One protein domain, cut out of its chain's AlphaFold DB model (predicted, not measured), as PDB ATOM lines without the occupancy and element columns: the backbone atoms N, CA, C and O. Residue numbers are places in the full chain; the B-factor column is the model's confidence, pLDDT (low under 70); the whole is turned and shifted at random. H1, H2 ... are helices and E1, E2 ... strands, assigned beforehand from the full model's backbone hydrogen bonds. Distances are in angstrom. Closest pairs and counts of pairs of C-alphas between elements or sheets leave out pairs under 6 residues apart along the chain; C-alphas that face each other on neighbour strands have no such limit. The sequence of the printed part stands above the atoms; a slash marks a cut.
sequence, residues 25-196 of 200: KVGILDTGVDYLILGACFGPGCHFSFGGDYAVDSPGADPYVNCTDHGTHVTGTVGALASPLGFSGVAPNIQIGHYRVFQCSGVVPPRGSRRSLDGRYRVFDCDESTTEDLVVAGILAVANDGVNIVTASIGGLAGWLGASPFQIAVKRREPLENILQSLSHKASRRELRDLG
ATOM      1  N   LYS A  25      22.167  15.210  19.132       92.94
ATOM      2  CA  LYS A  25      23.491  15.487  18.588       92.94
ATOM      3  C   LYS A  25      23.811  16.970  18.723       92.94
ATOM      4  O   LYS A  25      23.030  17.811  18.275       92.94
ATOM      5  N   VAL A  26      24.971  17.287  19.284       93.69
ATOM      6  CA  VAL A  26      25.474  18.659  19.398       93.69
ATOM      7  C   VAL A  26      26.788  18.790  18.643       93.69
ATOM      8  O   VAL A  26      27.723  18.037  18.898       93.69
ATOM      9  N   GLY A  27      26.845  19.733  17.707       94.00
ATOM     10  CA  GLY A  27      28.013  20.040  16.890       94.00
ATOM     11  C   GLY A  27      28.723  21.287  17.400       94.00
ATOM     12  O   GLY A  27      28.090  22.317  17.631       94.00
ATOM     13  N   ILE A  28      30.037  21.197  17.569       93.44
ATOM     14  CA  ILE A  28      30.878  22.269  18.104       93.44
ATOM     15  C   ILE A  28      31.890  22.667  17.033       93.44
ATOM     16  O   ILE A  28      32.742  21.857  16.680       93.44
ATOM     17  N   LEU A  29      31.800  23.891  16.507       91.75
ATOM     18  CA  LEU A  29      32.796  24.435  15.577       91.75
ATOM     19  C   LEU A  29      33.778  25.308  16.354       91.75
ATOM     20  O   LEU A  29      33.408  26.376  16.848       91.75
ATOM     21  N   ASP A  30      35.018  24.844  16.476       91.06
ATOM     22  CA  ASP A  30      36.013  25.473  17.345       91.06
ATOM     23  C   ASP A  30      37.452  25.099  16.926       91.06
ATOM     24  O   ASP A  30      37.692  24.681  15.792       91.06
ATOM     25  N   THR A  31      38.439  25.259  17.804       87.81
ATOM     26  CA  THR A  31      39.874  25.151  17.491       87.81
ATOM     27  C   THR A  31      40.419  23.725  17.495       87.81
ATOM     28  O   THR A  31      41.547  23.470  17.076       87.81
ATOM     29  N   GLY A  32      39.571  22.786  17.904       89.25
ATOM     30  CA  GLY A  32      39.863  21.370  18.089       89.25
ATOM     31  C   GLY A  32      39.638  20.967  19.542       89.25
ATOM     32  O   GLY A  32      39.270  21.796  20.375       89.25
ATOM     33  N   VAL A  33      39.799  19.683  19.849       89.81
ATOM     34  CA  VAL A  33      39.447  19.155  21.173       89.81
ATOM     35  C   VAL A  33      40.411  18.074  21.653       89.81
ATOM     36  O   VAL A  33      40.691  17.103  20.960       89.81
ATOM     37  N   ASP A  34      40.865  18.192  22.895       89.56
ATOM     38  CA  ASP A  34      41.552  17.134  23.631       89.56
ATOM     39  C   ASP A  34      40.510  16.330  24.427       89.56
ATOM     40  O   ASP A  34      40.346  16.476  25.638       89.56
ATOM     41  N   TYR A  35      39.735  15.488  23.739       88.81
ATOM     42  CA  TYR A  35      38.662  14.706  24.375       88.81
ATOM     43  C   TYR A  35      39.182  13.648  25.360       88.81
ATOM     44  O   TYR A  35      38.412  13.134  26.174       88.81
ATOM     45  N   LEU A  36      40.486  13.338  25.330       86.88
ATOM     46  CA  LEU A  36      41.111  12.385  26.248       86.88
ATOM     47  C   LEU A  36      41.072  12.914  27.684       86.88
ATOM     48  O   LEU A  36      40.750  12.171  28.610       86.88
ATOM     49  N   ILE A  37      41.336  14.212  27.872       83.56
ATOM     50  CA  ILE A  37      41.256  14.846  29.196       83.56
ATOM     51  C   ILE A  37      39.813  15.111  29.643       83.56
ATOM     52  O   ILE A  37      39.575  15.349  30.824       83.56
ATOM     53  N   LEU A  38      38.849  15.014  28.721       84.62
ATOM     54  CA  LEU A  38      37.411  15.049  29.008       84.62
ATOM     55  C   LEU A  38      36.841  13.656  29.344       84.62
ATOM     56  O   LEU A  38      35.625  13.491  29.433       84.62
ATOM     57  N   GLY A  39      37.716  12.661  29.540       72.31
ATOM     58  CA  GLY A  39      37.350  11.314  29.974       72.31
ATOM     59  C   GLY A  39      36.739  10.448  28.874       72.31
ATOM     60  O   GLY A  39      36.017   9.504  29.184       72.31
ATOM     61  N   ALA A  40      36.997  10.762  27.604       78.81
ATOM     62  CA  ALA A  40      36.305  10.137  26.490       78.81
ATOM     63  C   ALA A  40      37.238   9.666  25.366       78.81
ATOM     64  O   ALA A  40      38.416  10.014  25.285       78.81
ATOM     65  N   CYS A  41      36.663   8.869  24.470       89.81
ATOM     66  CA  CYS A  41      37.244   8.508  23.183       89.81
ATOM     67  C   CYS A  41      36.594   9.317  22.047       89.81
ATOM     68  O   CYS A  41      35.670  10.093  22.299       89.81
ATOM     69  N   PHE A  42      37.074   9.129  20.815       92.50
ATOM     70  CA  PHE A  42      36.521   9.762  19.618       92.50
ATOM     71  C   PHE A  42      36.178   8.729  18.540       92.50
ATOM     72  O   PHE A  42      36.967   7.810  18.306       92.50
ATOM     73  N   GLY A  43      35.037   8.915  17.876       91.06
ATOM     74  CA  GLY A  43      34.537   8.085  16.780       91.06
ATOM     75  C   GLY A  43      33.280   7.282  17.144       91.06
ATOM     76  O   GLY A  43      32.736   7.430  18.241       91.06
ATOM     77  N   PRO A  44      32.787   6.419  16.240       90.06
ATOM     78  CA  PRO A  44      31.555   5.664  16.462       90.06
ATOM     79  C   PRO A  44      31.559   4.895  17.792       90.06
ATOM     80  O   PRO A  44      32.487   4.144  18.083       90.06
ATOM     81  N   GLY A  45      30.511   5.080  18.601       88.88
ATOM     82  CA  GLY A  45      30.380   4.460  19.927       88.88
ATOM     83  C   GLY A  45      31.040   5.230  21.078       88.88
ATOM     84  O   GLY A  45      30.886   4.837  22.231       88.88
ATOM     85  N   CYS A  46      31.731   6.334  20.791       92.00
ATOM     86  CA  CYS A  46      32.273   7.237  21.798       92.00
ATOM     87  C   CYS A  46      31.306   8.373  22.148       92.00
ATOM     88  O   CYS A  46      30.416   8.718  21.374       92.00
ATOM     89  N   HIS A  47      31.535   9.002  23.304       90.19
ATOM     90  CA  HIS A  47      30.838  10.230  23.704       90.19
ATOM     91  C   HIS A  47      31.019  11.353  22.666       90.19
ATOM     92  O   HIS A  47      30.054  11.978  22.222       90.19
ATOM     93  N   PHE A  48      32.261  11.521  22.199       92.19
ATOM     94  CA  PHE A  48      32.589  12.308  21.013       92.19
ATOM     95  C   PHE A  48      32.494  11.405  19.783       92.19
ATOM     96  O   PHE A  48      33.417  10.654  19.485       92.19
ATOM     97  N   SER A  49      31.349  11.397  19.111       92.62
ATOM     98  CA  SER A  49      30.980  10.325  18.174       92.62
ATOM     99  C   SER A  49      31.240  10.646  16.704       92.62
ATOM    100  O   SER A  49      31.313   9.723  15.893       92.62
ATOM    101  N   PHE A  50      31.371  11.925  16.350       94.38
ATOM    102  CA  PHE A  50      31.487  12.392  14.965       94.38
ATOM    103  C   PHE A  50      32.216  13.747  14.877       94.38
ATOM    104  O   PHE A  50      32.643  14.301  15.892       94.38
ATOM    105  N   GLY A  51      32.386  14.279  13.666       93.38
ATOM    106  CA  GLY A  51      33.134  15.511  13.402       93.38
ATOM    107  C   GLY A  51      34.456  15.259  12.679       93.38
ATOM    108  O   GLY A  51      34.632  14.222  12.042       93.38
ATOM    109  N   GLY A  52      35.373  16.222  12.740       92.50
ATOM    110  CA  GLY A  52      36.640  16.140  12.014       92.50
ATOM    111  C   GLY A  52      37.457  17.426  12.029       92.50
ATOM    112  O   GLY A  52      37.043  18.454  12.571       92.50
ATOM    113  N   ASP A  53      38.634  17.351  11.424       91.00
ATOM    114  CA  ASP A  53      39.564  18.457  11.259       91.00
ATOM    115  C   ASP A  53      39.432  19.088   9.881       91.00
ATOM    116  O   ASP A  53      39.887  18.527   8.897       91.00
ATOM    117  N   TYR A  54      38.826  20.266   9.811       89.31
ATOM    118  CA  TYR A  54      38.634  21.026   8.579       89.31
ATOM    119  C   TYR A  54      39.662  22.144   8.431       89.31
ATOM    120  O   TYR A  54      39.586  22.893   7.469       89.31
ATOM    121  N   ALA A  55      40.616  22.275   9.358       84.69
ATOM    122  CA  ALA A  55      41.632  23.324   9.350       84.69
ATOM    123  C   ALA A  55      42.893  22.943   8.546       84.69
ATOM    124  O   ALA A  55      43.938  23.576   8.687       84.69
ATOM    125  N   VAL A  56      42.807  21.899   7.724       75.00
ATOM    126  CA  VAL A  56      43.890  21.345   6.902       75.00
ATOM    127  C   VAL A  56      43.397  21.142   5.466       75.00
ATOM    128  O   VAL A  56      42.211  20.897   5.257       75.00
ATOM    129  N   ASP A  57      44.302  21.199   4.480       67.81
ATOM    130  CA  ASP A  57      43.968  21.121   3.040       67.81
ATOM    131  C   ASP A  57      43.159  19.868   2.652       67.81
ATOM    132  O   ASP A  57      42.453  19.846   1.646       67.81
ATOM    133  N   SER A  58      43.267  18.798   3.440       74.75
ATOM    134  CA  SER A  58      42.453  17.590   3.313       74.75
ATOM    135  C   SER A  58      41.810  17.294   4.659       74.75
ATOM    136  O   SER A  58      42.541  16.872   5.560       74.75
ATOM    137  N   PRO A  59      40.485  17.502   4.811       79.62
ATOM    138  CA  PRO A  59      39.841  17.357   6.100       79.62
ATOM    139  C   PRO A  59      40.139  16.009   6.761       79.62
ATOM    140  O   PRO A  59      39.902  14.945   6.186       79.62
ATOM    141  N   GLY A  60      40.703  16.065   7.963       81.12
ATOM    142  CA  GLY A  60      41.037  14.904   8.770       81.12
ATOM    143  C   GLY A  60      39.808  14.344   9.479       81.12
ATOM    144  O   GLY A  60      38.888  15.072   9.841       81.12
ATOM    145  N   ALA A  61      39.799  13.037   9.734       87.50
ATOM    146  CA  ALA A  61      38.702  12.396  10.458       87.50
ATOM    147  C   ALA A  61      38.704  12.692  11.971       87.50
ATOM    148  O   ALA A  61      37.711  12.424  12.632       87.50
ATOM    149  N   ASP A  62      39.805  13.203  12.529       89.50
ATOM    150  CA  ASP A  62      39.999  13.377  13.973       89.50
ATOM    151  C   ASP A  62      40.256  14.859  14.306       89.50
ATOM    152  O   ASP A  62      41.277  15.392  13.879       89.50
ATOM    153  N   PRO A  63      39.374  15.532  15.070       90.62
ATOM    154  CA  PRO A  63      39.522  16.936  15.461       90.62
ATOM    155  C   PRO A  63      40.507  17.143  16.626       90.62
ATOM    156  O   PRO A  63      40.537  18.227  17.223       90.62
ATOM    157  N   TYR A  64      41.257  16.104  17.008       89.19
ATOM    158  CA  TYR A  64      42.183  16.153  18.129       89.19
ATOM    159  C   TYR A  64      43.265  17.213  17.957       89.19
ATOM    160  O   TYR A  64      44.019  17.208  16.984       89.19
ATOM    161  N   VAL A  65      43.412  18.058  18.977       82.38
ATOM    162  CA  VAL A  65      44.540  18.981  19.104       82.38
ATOM    163  C   VAL A  65      44.977  19.098  20.555       82.38
ATOM    164  O   VAL A  65      44.180  18.946  21.476       82.38
ATOM    165  N   ASN A  66      46.249  19.429  20.756       78.62
ATOM    166  CA  ASN A  66      46.801  19.811  22.057       78.62
ATOM    167  C   ASN A  66      47.592  21.136  22.003       78.62
ATOM    168  O   ASN A  66      48.302  21.460  22.953       78.62
ATOM    169  N   CYS A  67      47.494  21.874  20.891       75.56
ATOM    170  CA  CYS A  67      48.109  23.193  20.697       75.56
ATOM    171  C   CYS A  67      47.282  24.343  21.289       75.56
ATOM    172  O   CYS A  67      47.775  25.458  21.371       75.56
ATOM    173  N   THR A  68      46.046  24.069  21.698       78.38
ATOM    174  CA  THR A  68      45.082  25.027  22.245       78.38
ATOM    175  C   THR A  68      44.164  24.317  23.231       78.38
ATOM    176  O   THR A  68      43.939  23.106  23.117       78.38
ATOM    177  N   ASP A  69      43.643  25.051  24.213       80.31
ATOM    178  CA  ASP A  69      42.635  24.566  25.152       80.31
ATOM    179  C   ASP A  69      41.229  25.148  24.902       80.31
ATOM    180  O   ASP A  69      40.285  24.651  25.518       80.31
ATOM    181  N   HIS A  70      41.052  26.096  23.966       85.56
ATOM    182  CA  HIS A  70      39.777  26.794  23.736       85.56
ATOM    183  C   HIS A  70      38.636  25.827  23.405       85.56
ATOM    184  O   HIS A  70      37.670  25.704  24.165       85.56
ATOM    185  N   GLY A  71      38.775  25.063  22.317       87.06
ATOM    186  CA  GLY A  71      37.744  24.119  21.907       87.06
ATOM    187  C   GLY A  71      37.554  22.983  22.907       87.06
ATOM    188  O   GLY A  71      36.429  22.524  23.094       87.06
ATOM    189  N   THR A  72      38.596  22.597  23.651       89.00
ATOM    190  CA  THR A  72      38.471  21.633  24.757       89.00
ATOM    191  C   THR A  72      37.645  22.198  25.913       89.00
ATOM    192  O   THR A  72      36.804  21.494  26.472       89.00
ATOM    193  N   HIS A  73      37.834  23.471  26.257       87.75
ATOM    194  CA  HIS A  73      37.096  24.162  27.309       87.75
ATOM    195  C   HIS A  73      35.619  24.362  26.934       87.75
ATOM    196  O   HIS A  73      34.724  24.067  27.737       87.75
ATOM    197  N   VAL A  74      35.346  24.815  25.705       90.00
ATOM    198  CA  VAL A  74      33.981  24.957  25.165       90.00
ATOM    199  C   VAL A  74      33.272  23.607  25.177       90.00
ATOM    200  O   VAL A  74      32.191  23.465  25.748       90.00
ATOM    201  N   THR A  75      33.926  22.587  24.634       91.00
ATOM    202  CA  THR A  75      33.380  21.232  24.567       91.00
ATOM    203  C   THR A  75      33.135  20.629  25.941       91.00
ATOM    204  O   THR A  75      32.087  20.025  26.187       91.00
ATOM    205  N   GLY A  76      34.065  20.847  26.870       90.25
ATOM    206  CA  GLY A  76      33.912  20.399  28.243       90.25
ATOM    207  C   GLY A  76      32.723  21.057  28.945       90.25
ATOM    208  O   GLY A  76      31.984  20.379  29.656       90.25
ATOM    209  N   THR A  77      32.481  22.343  28.678       89.88
ATOM    210  CA  THR A  77      31.312  23.073  29.196       89.88
ATOM    211  C   THR A  77      30.006  22.485  28.669       89.88
ATOM    212  O   THR A  77      29.063  22.304  29.435       89.88
ATOM    213  N   VAL A  78      29.945  22.150  27.379       91.62
ATOM    214  CA  VAL A  78      28.736  21.598  26.749       91.62
ATOM    215  C   VAL A  78      28.384  20.231  27.327       91.62
ATOM    216  O   VAL A  78      27.238  20.008  27.720       91.62
ATOM    217  N   GLY A  79      29.353  19.321  27.433       91.19
ATOM    218  CA  GLY A  79      29.032  17.959  27.844       91.19
ATOM    219  C   GLY A  79      30.222  17.092  28.212       91.19
ATOM    220  O   GLY A  79      30.218  15.927  27.848       91.19
ATOM    221  N   ALA A  80      31.231  17.595  28.933       90.31
ATOM    222  CA  ALA A  80      32.226  16.702  29.535       90.31
ATOM    223  C   ALA A  80      31.555  15.616  30.390       90.31
ATOM    224  O   ALA A  80      30.649  15.904  31.187       90.31
ATOM    225  N   LEU A  81      32.055  14.384  30.277       89.81
ATOM    226  CA  LEU A  81      31.682  13.312  31.191       89.81
ATOM    227  C   LEU A  81      32.106  13.665  32.619       89.81
ATOM    228  O   LEU A  81      33.062  14.412  32.839       89.81
ATOM    229  N   ALA A  82      31.377  13.124  33.593       87.00
ATOM    230  CA  ALA A  82      31.677  13.351  34.996       87.00
ATOM    231  C   ALA A  82      33.091  12.857  35.341       87.00
ATOM    232  O   ALA A  82      33.437  11.692  35.142       87.00
ATOM    233  N   SER A  83      33.905  13.754  35.886       83.62
ATOM    234  CA  SER A  83      35.262  13.478  36.344       83.62
ATOM    235  C   SER A  83      35.299  13.192  37.852       83.62
ATOM    236  O   SER A  83      34.434  13.666  38.597       83.62
ATOM    237  N   PRO A  84      36.348  12.513  38.354       80.44
ATOM    238  CA  PRO A  84      36.536  12.288  39.792       80.44
ATOM    239  C   PRO A  84      36.647  13.572  40.630       80.44
ATOM    240  O   PRO A  84      36.411  13.548  41.833       80.44
ATOM    241  N   LEU A  85      36.993  14.700  40.000       79.12
ATOM    242  CA  LEU A  85      37.070  16.019  40.635       79.12
ATOM    243  C   LEU A  85      35.702  16.721  40.720       79.12
ATOM    244  O   LEU A  85      35.614  17.863  41.166       79.12
ATOM    245  N   GLY A  86      34.635  16.046  40.286       76.56
ATOM    246  CA  GLY A  86      33.271  16.555  40.289       76.56
ATOM    247  C   GLY A  86      32.901  17.371  39.055       76.56
ATOM    248  O   GLY A  86      31.769  17.819  38.985       76.56
ATOM    249  N   PHE A  87      33.802  17.558  38.080       79.38
ATOM    250  CA  PHE A  87      33.493  18.281  36.838       79.38
ATOM    251  C   PHE A  87      32.634  17.466  35.884       79.38
ATOM    252  O   PHE A  87      33.013  16.347  35.564       79.38
ATOM    253  N   SER A  88      31.540  18.048  35.396       86.50
ATOM    254  CA  SER A  88      30.749  17.566  34.263       86.50
ATOM    255  C   SER A  88      30.258  18.767  33.450       86.50
ATOM    256  O   SER A  88      30.130  19.867  33.991       86.50
ATOM    257  N   GLY A  89      30.021  18.570  32.153       88.62
ATOM    258  CA  GLY A  89      29.390  19.578  31.307       88.62
ATOM    259  C   GLY A  89      27.889  19.701  31.566       88.62
ATOM    260  O   GLY A  89      27.307  18.948  32.344       88.62
ATOM    261  N   VAL A  90      27.241  20.638  30.878       90.81
ATOM    262  CA  VAL A  90      25.804  20.914  31.032       90.81
ATOM    263  C   VAL A  90      24.942  19.701  30.668       90.81
ATOM    264  O   VAL A  90      23.970  19.417  31.367       90.81
ATOM    265  N   ALA A  91      25.287  18.966  29.611       91.81
ATOM    266  CA  ALA A  91      24.514  17.821  29.138       91.81
ATOM    267  C   ALA A  91      25.429  16.626  28.800       91.81
ATOM    268  O   ALA A  91      25.744  16.401  27.634       91.81
ATOM    269  N   PRO A  92      25.888  15.847  29.796       92.38
ATOM    270  CA  PRO A  92      26.844  14.758  29.579       92.38
ATOM    271  C   PRO A  92      26.261  13.511  28.895       92.38
ATOM    272  O   PRO A  92      27.029  12.628  28.539       92.38
ATOM    273  N   ASN A  93      24.942  13.409  28.692       93.31
ATOM    274  CA  ASN A  93      24.307  12.246  28.049       93.31
ATOM    275  C   ASN A  93      23.957  12.463  26.565       93.31
ATOM    276  O   ASN A  93      23.203  11.673  26.004       93.31
ATOM    277  N   ILE A  94      24.447  13.527  25.930       93.94
ATOM    278  CA  ILE A  94      24.263  13.798  24.491       93.94
ATOM    279  C   ILE A  94      25.341  13.114  23.642       93.94
ATOM    280  O   ILE A  94      26.366  12.684  24.159       93.94
ATOM    281  N   GLN A  95      25.144  13.085  22.326       94.19
ATOM    282  CA  GLN A  95      26.221  12.811  21.375       94.19
ATOM    283  C   GLN A  95      26.912  14.120  20.985       94.19
ATOM    284  O   GLN A  95      26.240  15.061  20.557       94.19
ATOM    285  N   ILE A  96      28.240  14.184  21.097       94.94
ATOM    286  CA  ILE A  96      29.009  15.373  20.708       94.94
ATOM    287  C   ILE A  96      29.771  15.108  19.413       94.94
ATOM    288  O   ILE A  96      30.458  14.095  19.284       94.94
ATOM    289  N   GLY A  97      29.691  16.056  18.486       95.50
ATOM    290  CA  GLY A  97      30.604  16.162  17.361       95.50
ATOM    291  C   GLY A  97      31.436  17.427  17.441       95.50
ATOM    292  O   GLY A  97      30.916  18.497  17.764       95.50
ATOM    293  N   HIS A  98      32.726  17.313  17.141       94.44
ATOM    294  CA  HIS A  98      33.639  18.455  17.148       94.44
ATOM    295  C   HIS A  98      34.239  18.678  15.768       94.44
ATOM    296  O   HIS A  98      34.795  17.765  15.164       94.44
ATOM    297  N   TYR A  99      34.142  19.907  15.284       93.56
ATOM    298  CA  TYR A  99      34.584  20.333  13.967       93.56
ATOM    299  C   TYR A  99      35.666  21.375  14.176       93.56
ATOM    300  O   TYR A  99      35.397  22.519  14.552       93.56
ATOM    301  N   ARG A 100      36.917  20.970  13.977       91.88
ATOM    302  CA  ARG A 100      38.029  21.905  14.051       91.88
ATOM    303  C   ARG A 100      38.026  22.773  12.798       91.88
ATOM    304  O   ARG A 100      38.177  22.257  11.699       91.88
ATOM    305  N   VAL A 101      37.865  24.080  12.978       89.12
ATOM    306  CA  VAL A 101      37.854  25.073  11.887       89.12
ATOM    307  C   VAL A 101      38.893  26.178  12.080       89.12
ATOM    308  O   VAL A 101      39.006  27.059  11.233       89.12
ATOM    309  N   PHE A 102      39.671  26.140  13.167       86.38
ATOM    310  CA  PHE A 102      40.793  27.052  13.388       86.38
ATOM    311  C   PHE A 102      42.126  26.326  13.250       86.38
ATOM    312  O   PHE A 102      42.321  25.202  13.729       86.38
ATOM    313  N   GLN A 103      43.065  27.015  12.617       79.12
ATOM    314  CA  GLN A 103      44.441  26.568  12.493       79.12
ATOM    315  C   GLN A 103      45.206  26.885  13.781       79.12
ATOM    316  O   GLN A 103      44.974  27.914  14.416       79.12
ATOM    317  N   CYS A 104      46.139  26.003  14.143       74.06
ATOM    318  CA  CYS A 104      47.126  26.293  15.180       74.06
ATOM    319  C   CYS A 104      48.336  26.964  14.530       74.06
ATOM    320  O   CYS A 104      48.771  26.542  13.457       74.06
ATOM    321  N   SER A 105      48.923  27.959  15.193       62.31
ATOM    322  CA  SER A 105      50.216  28.509  14.782       62.31
ATOM    323  C   SER A 105      51.333  27.505  15.075       62.31
ATOM    324  O   SER A 105      51.920  27.501  16.154       62.31
ATOM    325  N   GLY A 106      51.606  26.606  14.128       59.34
ATOM    326  CA  GLY A 106      52.675  25.609  14.222       59.34
ATOM    327  C   GLY A 106      52.226  24.186  13.885       59.34
ATOM    328  O   GLY A 106      51.082  23.933  13.515       59.34
ATOM    329  N   VAL A 107      53.157  23.234  14.000       57.00
ATOM    330  CA  VAL A 107      52.876  21.811  13.759       57.00
ATOM    331  C   VAL A 107      51.993  21.286  14.885       57.00
ATOM    332  O   VAL A 107      52.412  21.303  16.041       57.00
ATOM    333  N   VAL A 108      50.801  20.784  14.550       61.00
ATOM    334  CA  VAL A 108      49.962  20.039  15.498       61.00
ATOM    335  C   VAL A 108      50.696  18.744  15.862       61.00
ATOM    336  O   VAL A 108      50.937  17.915  14.979       61.00
ATOM    337  N   PRO A 109      51.093  18.549  17.129       60.88
ATOM    338  CA  PRO A 109      51.746  17.321  17.546       60.88
ATOM    339  C   PRO A 109      50.816  16.111  17.351       60.88
ATOM    340  O   PRO A 109      49.624  16.208  17.655       60.88
ATOM    341  N   PRO A 110      51.335  14.947  16.920       64.81
ATOM    342  CA  PRO A 110      50.554  13.718  16.873       64.81
ATOM    343  C   PRO A 110      49.941  13.395  18.238       64.81
ATOM    344  O   PRO A 110      50.552  13.648  19.282       64.81
ATOM    345  N   ARG A 111      48.761  12.777  18.234       67.12
ATOM    346  CA  ARG A 111      48.074  12.290  19.435       67.12
ATOM    347  C   ARG A 111      49.023  11.482  20.330       67.12
ATOM    348  O   ARG A 111      49.721  10.589  19.857       67.12
ATOM    349  N   GLY A 112      49.075  11.822  21.619       59.84
ATOM    350  CA  GLY A 112      50.011  11.224  22.585       59.84
ATOM    351  C   GLY A 112      51.366  11.934  22.711       59.84
ATOM    352  O   GLY A 112      52.139  11.613  23.614       59.84
ATOM    353  N   SER A 113      51.649  12.936  21.875       60.69
ATOM    354  CA  SER A 113      52.763  13.857  22.114       60.69
ATOM    355  C   SER A 113      52.491  14.680  23.373       60.69
ATOM    356  O   SER A 113      51.353  15.097  23.612       60.69
ATOM    357  N   ARG A 114      53.527  14.931  24.190       56.91
ATOM    358  CA  ARG A 114      53.382  15.828  25.348       56.91
ATOM    359  C   ARG A 114      52.856  17.167  24.845       56.91
ATOM    360  O   ARG A 114      53.395  17.705  23.880       56.91
ATOM    361  N   ARG A 115      51.812  17.677  25.507       57.12
ATOM    362  CA  ARG A 115      51.299  19.034  25.295       57.12
ATOM    363  C   ARG A 115      52.495  19.984  25.260       57.12
ATOM    364  O   ARG A 115      53.396  19.829  26.088       57.12
ATOM    365  N   SER A 116      52.531  20.915  24.310       52.91
ATOM    366  CA  SER A 116      53.544  21.968  24.337       52.91
ATOM    367  C   SER A 116      53.334  22.735  25.644       52.91
ATOM    368  O   SER A 116      52.345  23.436  25.815       52.91
ATOM    369  N   LEU A 117      54.184  22.473  26.640       52.50
ATOM    370  CA  LEU A 117      54.100  23.062  27.977       52.50
ATOM    371  C   LEU A 117      54.758  24.447  27.975       52.50
ATOM    372  O   LEU A 117      55.427  24.805  28.941       52.50
ATOM    373  N   ASP A 118      54.575  25.251  26.924       55.19
ATOM    374  CA  ASP A 118      55.063  26.637  26.894       55.19
ATOM    375  C   ASP A 118      54.265  27.566  27.838       55.19
ATOM    376  O   ASP A 118      54.356  28.790  27.772       55.19
ATOM    377  N   GLY A 119      53.536  26.983  28.798       43.41
ATOM    378  CA  GLY A 119      53.053  27.656  30.000       43.41
ATOM    379  C   GLY A 119      51.864  28.583  29.773       43.41
ATOM    380  O   GLY A 119      51.492  29.317  30.688       43.41
ATOM    381  N   ARG A 120      51.245  28.561  28.592       51.28
ATOM    382  CA  ARG A 120      50.095  29.406  28.263       51.28
ATOM    383  C   ARG A 120      48.803  28.590  28.292       51.28
ATOM    384  O   ARG A 120      48.330  28.113  27.276       51.28
ATOM    385  N   TYR A 121      48.215  28.453  29.481       49.66
ATOM    386  CA  TYR A 121      46.802  28.076  29.626       49.66
ATOM    387  C   TYR A 121      45.951  29.285  29.228       49.66
ATOM    388  O   TYR A 121      45.635  30.135  30.066       49.66
ATOM    389  N   ARG A 122      45.700  29.448  27.929       53.94
ATOM    390  CA  ARG A 122      44.928  30.566  27.387       53.94
ATOM    391  C   ARG A 122      43.756  30.031  26.592       53.94
ATOM    392  O   ARG A 122      43.918  29.652  25.444       53.94
ATOM    393  N   VAL A 123      42.578  30.191  27.195       51.50
ATOM    394  CA  VAL A 123      41.288  29.887  26.572       51.50
ATOM    395  C   VAL A 123      41.135  30.614  25.239       51.50
ATOM    396  O   VAL A 123      40.552  30.053  24.350       51.50
ATOM    397  N   PHE A 124      41.682  31.812  25.036       53.53
ATOM    398  CA  PHE A 124      41.818  32.379  23.688       53.53
ATOM    399  C   PHE A 124      43.282  32.723  23.459       53.53
ATOM    400  O   PHE A 124      43.801  33.611  24.152       53.53
ATOM    401  N   ASP A 125      43.940  32.060  22.508       54.00
ATOM    402  CA  ASP A 125      45.249  32.514  22.048       54.00
ATOM    403  C   ASP A 125      45.111  33.460  20.847       54.00
ATOM    404  O   ASP A 125      44.192  33.357  20.035       54.00
ATOM    405  N   CYS A 126      46.023  34.425  20.741       51.69
ATOM    406  CA  CYS A 126      46.044  35.390  19.631       51.69
ATOM    407  C   CYS A 126      46.491  34.757  18.303       51.69
ATOM    408  O   CYS A 126      46.436  35.408  17.260       51.69
ATOM    409  N   ASP A 127      46.939  33.509  18.375       60.53
ATOM    410  CA  ASP A 127      47.631  32.771  17.329       60.53
ATOM    411  C   ASP A 127      46.700  31.778  16.604       60.53
ATOM    412  O   ASP A 127      47.132  31.015  15.738       60.53
ATOM    413  N   GLU A 128      45.412  31.784  16.942       69.44
ATOM    414  CA  GLU A 128      44.383  31.000  16.268       69.44
ATOM    415  C   GLU A 128      43.688  31.856  15.217       69.44
ATOM    416  O   GLU A 128      43.186  32.952  15.485       69.44
ATOM    417  N   SER A 129      43.619  31.335  13.999       73.94
ATOM    418  CA  SER A 129      42.865  31.968  12.926       73.94
ATOM    419  C   SER A 129      42.001  30.943  12.215       73.94
ATOM    420  O   SER A 129      42.334  29.763  12.114       73.94
ATOM    421  N   THR A 130      40.852  31.414  11.756       80.44
ATOM    422  CA  THR A 130      39.963  30.690  10.858       80.44
ATOM    423  C   THR A 130      39.697  31.580   9.656       80.44
ATOM    424  O   THR A 130      39.803  32.808   9.739       80.44
ATOM    425  N   THR A 131      39.357  30.962   8.540       82.12
ATOM    426  CA  THR A 131      38.962  31.629   7.305       82.12
ATOM    427  C   THR A 131      37.520  31.242   6.982       82.12
ATOM    428  O   THR A 131      37.014  30.218   7.446       82.12
ATOM    429  N   GLU A 132      36.804  32.095   6.245       78.25
ATOM    430  CA  GLU A 132      35.365  31.895   6.011       78.25
ATOM    431  C   GLU A 132      35.051  30.568   5.306       78.25
ATOM    432  O   GLU A 132      34.012  29.967   5.566       78.25
ATOM    433  N   ASP A 133      35.951  30.089   4.453       82.12
ATOM    434  CA  ASP A 133      35.872  28.795   3.776       82.12
ATOM    435  C   ASP A 133      35.937  27.610   4.750       82.12
ATOM    436  O   ASP A 133      35.112  26.705   4.637       82.12
ATOM    437  N   LEU A 134      36.826  27.635   5.750       86.56
ATOM    438  CA  LEU A 134      36.906  26.584   6.777       86.56
ATOM    439  C   LEU A 134      35.646  26.565   7.647       86.56
ATOM    440  O   LEU A 134      35.121  25.500   7.970       86.56
ATOM    441  N   VAL A 135      35.110  27.745   7.977       83.81
ATOM    442  CA  VAL A 135      33.844  27.861   8.716       83.81
ATOM    443  C   VAL A 135      32.678  27.317   7.891       83.81
ATOM    444  O   VAL A 135      31.864  26.552   8.407       83.81
ATOM    445  N   VAL A 136      32.595  27.662   6.602       83.75
ATOM    446  CA  VAL A 136      31.565  27.129   5.698       83.75
ATOM    447  C   VAL A 136      31.700  25.612   5.552       83.75
ATOM    448  O   VAL A 136      30.688  24.917   5.626       83.75
ATOM    449  N   ALA A 137      32.917  25.084   5.408       86.62
ATOM    450  CA  ALA A 137      33.166  23.646   5.348       86.62
ATOM    451  C   ALA A 137      32.678  22.934   6.620       86.62
ATOM    452  O   ALA A 137      31.947  21.946   6.524       86.62
ATOM    453  N   GLY A 138      32.986  23.485   7.798       86.94
ATOM    454  CA  GLY A 138      32.495  22.973   9.075       86.94
ATOM    455  C   GLY A 138      30.968  22.989   9.175       86.94
ATOM    456  O   GLY A 138      30.368  21.992   9.560       86.94
ATOM    457  N   ILE A 139      30.309  24.078   8.766       83.81
ATOM    458  CA  ILE A 139      28.837  24.177   8.789       83.81
ATOM    459  C   ILE A 139      28.191  23.160   7.845       83.81
ATOM    460  O   ILE A 139      27.178  22.552   8.190       83.81
ATOM    461  N   LEU A 140      28.764  22.957   6.656       86.81
ATOM    462  CA  LEU A 140      28.274  21.946   5.719       86.81
ATOM    463  C   LEU A 140      28.426  20.533   6.288       86.81
ATOM    464  O   LEU A 140      27.506  19.730   6.153       86.81
ATOM    465  N   ALA A 141      29.543  20.241   6.953       88.88
ATOM    466  CA  ALA A 141      29.756  18.958   7.612       88.88
ATOM    467  C   ALA A 141      28.755  18.710   8.749       88.88
ATOM    468  O   ALA A 141      28.122  17.660   8.801       88.88
ATOM    469  N   VAL A 142      28.542  19.711   9.602       88.31
ATOM    470  CA  VAL A 142      27.562  19.680  10.696       88.31
ATOM    471  C   VAL A 142      26.147  19.392  10.191       88.31
ATOM    472  O   VAL A 142      25.436  18.576  10.779       88.31
ATOM    473  N   ALA A 143      25.747  20.032   9.089       83.19
ATOM    474  CA  ALA A 143      24.454  19.782   8.456       83.19
ATOM    475  C   ALA A 143      24.362  18.345   7.914       83.19
ATOM    476  O   ALA A 143      23.371  17.653   8.143       83.19
ATOM    477  N   ASN A 144      25.418  17.859   7.254       88.75
ATOM    478  CA  ASN A 144      25.467  16.490   6.734       88.75
ATOM    479  C   ASN A 144      25.389  15.427   7.845       88.75
ATOM    480  O   ASN A 144      24.823  14.357   7.625       88.75
ATOM    481  N   ASP A 145      25.899  15.728   9.040       90.12
ATOM    482  CA  ASP A 145      25.869  14.820  10.193       90.12
ATOM    483  C   ASP A 145      24.519  14.818  10.949       90.12
ATOM    484  O   ASP A 145      24.306  14.003  11.863       90.12
ATOM    485  N   GLY A 146      23.579  15.688  10.553       88.25
ATOM    486  CA  GLY A 146      22.226  15.761  11.112       88.25
ATOM    487  C   GLY A 146      22.208  16.204  12.575       88.25
ATOM    488  O   GLY A 146      21.517  15.608  13.403       88.25
ATOM    489  N   VAL A 147      23.037  17.191  12.911       88.25
ATOM    490  CA  VAL A 147      23.153  17.760  14.258       88.25
ATOM    491  C   VAL A 147      21.873  18.501  14.664       88.25
ATOM    492  O   VAL A 147      21.255  19.158  13.839       88.25
ATOM    493  N   ASN A 148      21.484  18.441  15.944       87.00
ATOM    494  CA  ASN A 148      20.312  19.158  16.468       87.00
ATOM    495  C   ASN A 148      20.653  20.550  17.014       87.00
ATOM    496  O   ASN A 148      19.837  21.464  16.957       87.00
ATOM    497  N   ILE A 149      21.835  20.706  17.609       86.94
ATOM    498  CA  ILE A 149      22.272  21.965  18.220       86.94
ATOM    499  C   ILE A 149      23.682  22.259  17.747       86.94
ATOM    500  O   ILE A 149      24.558  21.405  17.852       86.94
ATOM    501  N   VAL A 150      23.913  23.471  17.266       87.94
ATOM    502  CA  VAL A 150      25.232  23.905  16.820       87.94
ATOM    503  C   VAL A 150      25.706  25.032  17.712       87.94
ATOM    504  O   VAL A 150      25.004  26.020  17.918       87.94
ATOM    505  N   THR A 151      26.915  24.897  18.236       85.06
ATOM    506  CA  THR A 151      27.608  25.995  18.900       85.06
ATOM    507  C   THR A 151      28.874  26.319  18.133       85.06
ATOM    508  O   THR A 151      29.631  25.424  17.757       85.06
ATOM    509  N   ALA A 152      29.106  27.604  17.889       83.06
ATOM    510  CA  ALA A 152      30.355  28.055  17.299       83.06
ATOM    511  C   ALA A 152      30.858  29.304  18.013       83.06
ATOM    512  O   ALA A 152      30.173  30.325  18.119       83.06
ATOM    513  N   SER A 153      32.098  29.239  18.477       76.75
ATOM    514  CA  SER A 153      32.753  30.347  19.169       76.75
ATOM    515  C   SER A 153      33.414  31.296  18.170       76.75
ATOM    516  O   SER A 153      34.601  31.597  18.250       76.75
ATOM    517  N   ILE A 154      32.640  31.740  17.180       71.88
ATOM    518  CA  ILE A 154      33.128  32.494  16.025       71.88
ATOM    519  C   ILE A 154      32.493  33.884  16.045       71.88
ATOM    520  O   ILE A 154      31.272  34.015  16.072       71.88
ATOM    521  N   GLY A 155      33.320  34.931  16.002       62.97
ATOM    522  CA  GLY A 155      32.858  36.319  15.982       62.97
ATOM    523  C   GLY A 155      33.863  37.264  15.321       62.97
ATOM    524  O   GLY A 155      35.072  37.145  15.520       62.97
ATOM    525  N   GLY A 156      33.358  38.221  14.539       58.00
ATOM    526  CA  GLY A 156      34.130  39.296  13.904       58.00
ATOM    527  C   GLY A 156      33.729  40.680  14.428       58.00
ATOM    528  O   GLY A 156      32.744  40.806  15.144       58.00
ATOM    529  N   LEU A 157      34.490  41.721  14.061       47.28
ATOM    530  CA  LEU A 157      34.193  43.124  14.418       47.28
ATOM    531  C   LEU A 157      32.987  43.704  13.654       47.28
ATOM    532  O   LEU A 157      32.484  44.766  14.004       47.28
ATOM    533  N   ALA A 158      32.545  43.042  12.582       48.47
ATOM    534  CA  ALA A 158      31.329  43.406  11.872       48.47
ATOM    535  C   ALA A 158      30.135  42.711  12.541       48.47
ATOM    536  O   ALA A 158      30.123  41.488  12.689       48.47
ATOM    537  N   GLY A 159      29.139  43.498  12.951       49.69
ATOM    538  CA  GLY A 159      27.902  42.990  13.540       49.69
ATOM    539  C   GLY A 159      27.133  42.022  12.628       49.69
ATOM    540  O   GLY A 159      27.410  41.869  11.440       49.69
ATOM    541  N   TRP A 160      26.112  41.386  13.201       54.44
ATOM    542  CA  TRP A 160      25.312  40.285  12.638       54.44
ATOM    543  C   TRP A 160      24.484  40.584  11.369       54.44
ATOM    544  O   TRP A 160      23.671  39.762  10.940       54.44
ATOM    545  N   LEU A 161      24.651  41.753  10.753       45.47
ATOM    546  CA  LEU A 161      23.827  42.197   9.632       45.47
ATOM    547  C   LEU A 161      24.368  41.687   8.288       45.47
ATOM    548  O   LEU A 161      24.932  42.445   7.509       45.47
ATOM    549  N   GLY A 162      24.142  40.397   8.016       49.62
ATOM    550  CA  GLY A 162      24.032  39.812   6.670       49.62
ATOM    551  C   GLY A 162      25.209  40.009   5.711       49.62
ATOM    552  O   GLY A 162      24.986  40.035   4.502       49.62
ATOM    553  N   ALA A 163      26.428  40.167   6.223       53.12
ATOM    554  CA  ALA A 163      27.571  40.610   5.431       53.12
ATOM    555  C   ALA A 163      28.537  39.484   5.018       53.12
ATOM    556  O   ALA A 163      29.364  39.724   4.143       53.12
ATOM    557  N   SER A 164      28.438  38.273   5.593       55.56
ATOM    558  CA  SER A 164      29.367  37.167   5.289       55.56
ATOM    559  C   SER A 164      28.693  35.860   4.830       55.56
ATOM    560  O   SER A 164      27.582  35.540   5.269       55.56
ATOM    561  N   PRO A 165      29.360  35.053   3.973       59.56
ATOM    562  CA  PRO A 165      28.870  33.749   3.506       59.56
ATOM    563  C   PRO A 165      28.482  32.786   4.635       59.56
ATOM    564  O   PRO A 165      27.497  32.058   4.506       59.56
ATOM    565  N   PHE A 166      29.193  32.833   5.765       59.44
ATOM    566  CA  PHE A 166      28.853  32.086   6.979       59.44
ATOM    567  C   PHE A 166      27.461  32.469   7.511       59.44
ATOM    568  O   PHE A 166      26.634  31.591   7.747       59.44
ATOM    569  N   GLN A 167      27.158  33.768   7.632       60.94
ATOM    570  CA  GLN A 167      25.858  34.240   8.125       60.94
ATOM    571  C   GLN A 167      24.719  33.837   7.179       60.94
ATOM    572  O   GLN A 167      23.616  33.524   7.626       60.94
ATOM    573  N   ILE A 168      24.983  33.810   5.868       58.47
ATOM    574  CA  ILE A 168      24.018  33.350   4.861       58.47
ATOM    575  C   ILE A 168      23.787  31.839   4.984       58.47
ATOM    576  O   ILE A 168      22.634  31.404   4.964       58.47
ATOM    577  N   ALA A 169      24.850  31.042   5.138       61.25
ATOM    578  CA  ALA A 169      24.751  29.597   5.331       61.25
ATOM    579  C   ALA A 169      23.948  29.253   6.595       61.25
ATOM    580  O   ALA A 169      23.029  28.438   6.533       61.25
ATOM    581  N   VAL A 170      24.222  29.956   7.697       61.75
ATOM    582  CA  VAL A 170      23.475  29.867   8.958       61.75
ATOM    583  C   VAL A 170      21.996  30.201   8.754       61.75
ATOM    584  O   VAL A 170      21.128  29.373   9.034       61.75
ATOM    585  N   LYS A 171      21.689  31.382   8.197       57.84
ATOM    586  CA  LYS A 171      20.309  31.870   8.038       57.84
ATOM    587  C   LYS A 171      19.461  30.981   7.127       57.84
ATOM    588  O   LYS A 171      18.248  30.900   7.296       57.84
ATOM    589  N   ARG A 172      20.081  30.328   6.143       60.69
ATOM    590  CA  ARG A 172      19.382  29.467   5.182       60.69
ATOM    591  C   ARG A 172      19.053  28.079   5.746       60.69
ATOM    592  O   ARG A 172      18.169  27.426   5.199       60.69
ATOM    593  N   ARG A 173      19.735  27.639   6.808       60.41
ATOM    594  CA  ARG A 173      19.580  26.299   7.409       60.41
ATOM    595  C   ARG A 173      18.612  26.256   8.591       60.41
ATOM    596  O   ARG A 173      17.913  25.260   8.735       60.41
ATOM    597  N   GLU A 174      18.502  27.344   9.356       57.34
ATOM    598  CA  GLU A 174      17.551  27.505  10.477       57.34
ATOM    599  C   GLU A 174      16.134  26.950  10.188       57.34
ATOM    600  O   GLU A 174      15.658  26.112  10.953       57.34
ATOM    601  N   PRO A 175      15.456  27.314   9.077       53.19
ATOM    602  CA  PRO A 175      14.095  26.840   8.823       53.19
ATOM    603  C   PRO A 175      13.993  25.405   8.276       53.19
ATOM    604  O   PRO A 175      12.875  24.928   8.092       53.19
ATOM    605  N   LEU A 176      15.104  24.726   7.963       48.44
ATOM    606  CA  LEU A 176      15.081  23.445   7.240       48.44
ATOM    607  C   LEU A 176      15.361  22.219   8.119       48.44
ATOM    608  O   LEU A 176      14.916  21.130   7.765       48.44
ATOM    609  N   GLU A 177      16.080  22.367   9.236       55.06
ATOM    610  CA  GLU A 177      16.673  21.209   9.935       55.06
ATOM    611  C   GLU A 177      16.421  21.170  11.462       55.06
ATOM    612  O   GLU A 177      16.969  20.309  12.142       55.06
ATOM    613  N   ASN A 178      15.558  22.038  12.023       54.84
ATOM    614  CA  ASN A 178      15.330  22.158  13.482       54.84
ATOM    615  C   ASN A 178      16.641  22.333  14.280       54.84
ATOM    616  O   ASN A 178      16.787  21.796  15.381       54.84
ATOM    617  N   ILE A 179      17.599  23.069  13.716       56.12
ATOM    618  CA  ILE A 179      18.903  23.313  14.332       56.12
ATOM    619  C   ILE A 179      18.812  24.547  15.228       56.12
ATOM    620  O   ILE A 179      18.481  25.624  14.746       56.12
ATOM    621  N   LEU A 180      19.148  24.406  16.514       58.19
ATOM    622  CA  LEU A 180      19.301  25.545  17.427       58.19
ATOM    623  C   LEU A 180      20.760  26.013  17.435       58.19
ATOM    624  O   LEU A 180      21.658  25.220  17.718       58.19
ATOM    625  N   GLN A 181      21.001  27.294  17.142       60.16
ATOM    626  CA  GLN A 181      22.353  27.850  17.035       60.16
ATOM    627  C   GLN A 181      22.706  28.779  18.199       60.16
ATOM    628  O   GLN A 181      21.966  29.707  18.523       60.16
ATOM    629  N   SER A 182      23.874  28.551  18.804       63.09
ATOM    630  CA  SER A 182      24.473  29.410  19.832       63.09
ATOM    631  C   SER A 182      25.807  29.957  19.334       63.09
ATOM    632  O   SER A 182      26.717  29.194  19.011       63.09
ATOM    633  N   LEU A 183      25.927  31.282  19.247       59.56
ATOM    634  CA  LEU A 183      27.081  31.950  18.644       59.56
ATOM    635  C   LEU A 183      27.610  33.048  19.567       59.56
ATOM    636  O   LEU A 183      26.839  33.813  20.151       59.56
ATOM    637  N   SER A 184      28.932  33.120  19.701       58.28
ATOM    638  CA  SER A 184      29.598  34.063  20.606       58.28
ATOM    639  C   SER A 184      29.748  35.454  19.979       58.28
ATOM    640  O   SER A 184      30.130  35.599  18.820       58.28
ATOM    641  N   HIS A 185      29.500  36.510  20.758       49.47
ATOM    642  CA  HIS A 185      29.784  37.887  20.345       49.47
ATOM    643  C   HIS A 185      31.233  38.259  20.693       49.47
ATOM    644  O   HIS A 185      31.646  38.139  21.847       49.47
ATOM    645  N   LYS A 186      32.015  38.748  19.720       49.84
ATOM    646  CA  LYS A 186      33.368  39.259  19.980       49.84
ATOM    647  C   LYS A 186      33.286  40.702  20.476       49.84
ATOM    648  O   LYS A 186      33.373  41.628  19.684       49.84
ATOM    649  N   ALA A 187      33.148  40.898  21.784       47.47
ATOM    650  CA  ALA A 187      33.173  42.235  22.373       47.47
ATOM    651  C   ALA A 187      34.596  42.825  22.308       47.47
ATOM    652  O   ALA A 187      35.493  42.395  23.039       47.47
ATOM    653  N   SER A 188      34.827  43.820  21.450       49.00
ATOM    654  CA  SER A 188      36.092  44.560  21.444       49.00
ATOM    655  C   SER A 188      36.011  45.777  22.378       49.00
ATOM    656  O   SER A 188      35.029  46.516  22.384       49.00
ATOM    657  N   ARG A 189      37.073  46.075  23.148       53.72
ATOM    658  CA  ARG A 189      37.144  47.330  23.942       53.72
ATOM    659  C   ARG A 189      37.020  48.602  23.076       53.72
ATOM    660  O   ARG A 189      36.843  49.683  23.631       53.72
ATOM    661  N   ARG A 190      37.147  48.489  21.745       52.34
ATOM    662  CA  ARG A 190      36.964  49.586  20.781       52.34
ATOM    663  C   ARG A 190      35.488  49.931  20.581       52.34
ATOM    664  O   ARG A 190      35.157  51.105  20.663       52.34
ATOM    665  N   GLU A 191      34.605  48.943  20.455       47.03
ATOM    666  CA  GLU A 191      33.156  49.186  20.332       47.03
ATOM    667  C   GLU A 191      32.570  49.882  21.564       47.03
ATOM    668  O   GLU A 191      31.734  50.769  21.432       47.03
ATOM    669  N   LEU A 192      33.068  49.571  22.766       47.47
ATOM    670  CA  LEU A 192      32.655  50.269  23.992       47.47
ATOM    671  C   LEU A 192      33.150  51.726  24.060       47.47
ATOM    672  O   LEU A 192      32.522  52.548  24.724       47.47
ATOM    673  N   ARG A 193      34.255  52.068  23.381       52.06
ATOM    674  CA  ARG A 193      34.721  53.462  23.263       52.06
ATOM    675  C   ARG A 193      33.881  54.257  22.266       52.06
ATOM    676  O   ARG A 193      33.580  55.414  22.546       52.06
ATOM    677  N   ASP A 194      33.468  53.635  21.166       52.41
ATOM    678  CA  ASP A 194      32.676  54.296  20.122       52.41
ATOM    679  C   ASP A 194      31.182  54.417  20.486       52.41
ATOM    680  O   ASP A 194      30.513  55.337  20.021       52.41
ATOM    681  N   LEU A 195      30.664  53.554  21.371       51.84
ATOM    682  CA  LEU A 195      29.257  53.557  21.805       51.84
ATOM    683  C   LEU A 195      28.986  54.280  23.139       51.84
ATOM    684  O   LEU A 195      27.826  54.354  23.544       51.84
ATOM    685  N   GLY A 196      29.997  54.802  23.850       48.84
ATOM    686  CA  GLY A 196      29.787  55.133  25.267       48.84
ATOM    687  C   GLY A 196      30.753  56.073  25.987       48.84
ATOM    688  O   GLY A 196      30.819  55.995  27.211       48.84
TER     689      GLY A 196
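This is residues 25 to 196 of the 200 residues of the protein "Subtilisin-like protease" of Rhodosporidium toruloides (UniProt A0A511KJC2). Amid little regular structure, a parallel sheet, E2-E3-E1-E4-E5, has H2 over one face and H1 over the other; H3 packs on H2; H4 lies far out. The printed part has 172 residues, 68 in four helices and five strands, E1-E2-H1-E3-H2-E4-H3-E5-H4, class mixed. It is compact, with radius of gyration of the C-alphas 16.1 A and spans 44 by 39 by 36 A.

E3, residues 95 to 100, is parallel to E1, residues 25 to 30, N 28 and O 97 being 2.8 A apart. H1, residues 70 to 79, and H2, residues 132 to 144, lie on opposite faces. H3, residues 165 to 177, touches H2, closest at C-alphas 166 and 136, 5.8 A. Every O i to N i+4 pair in H1 and H2 is within hydrogen-bond range.

E1 begins at C-alpha 25 (23.491, 15.487, 18.588); E2 holds residues 48 to 53, E4 149 to 152, E5 180 to 183, H4 189 to 194.

The uncut printed part has low confidence at residues 57, 105 to 128 and 155 to 196.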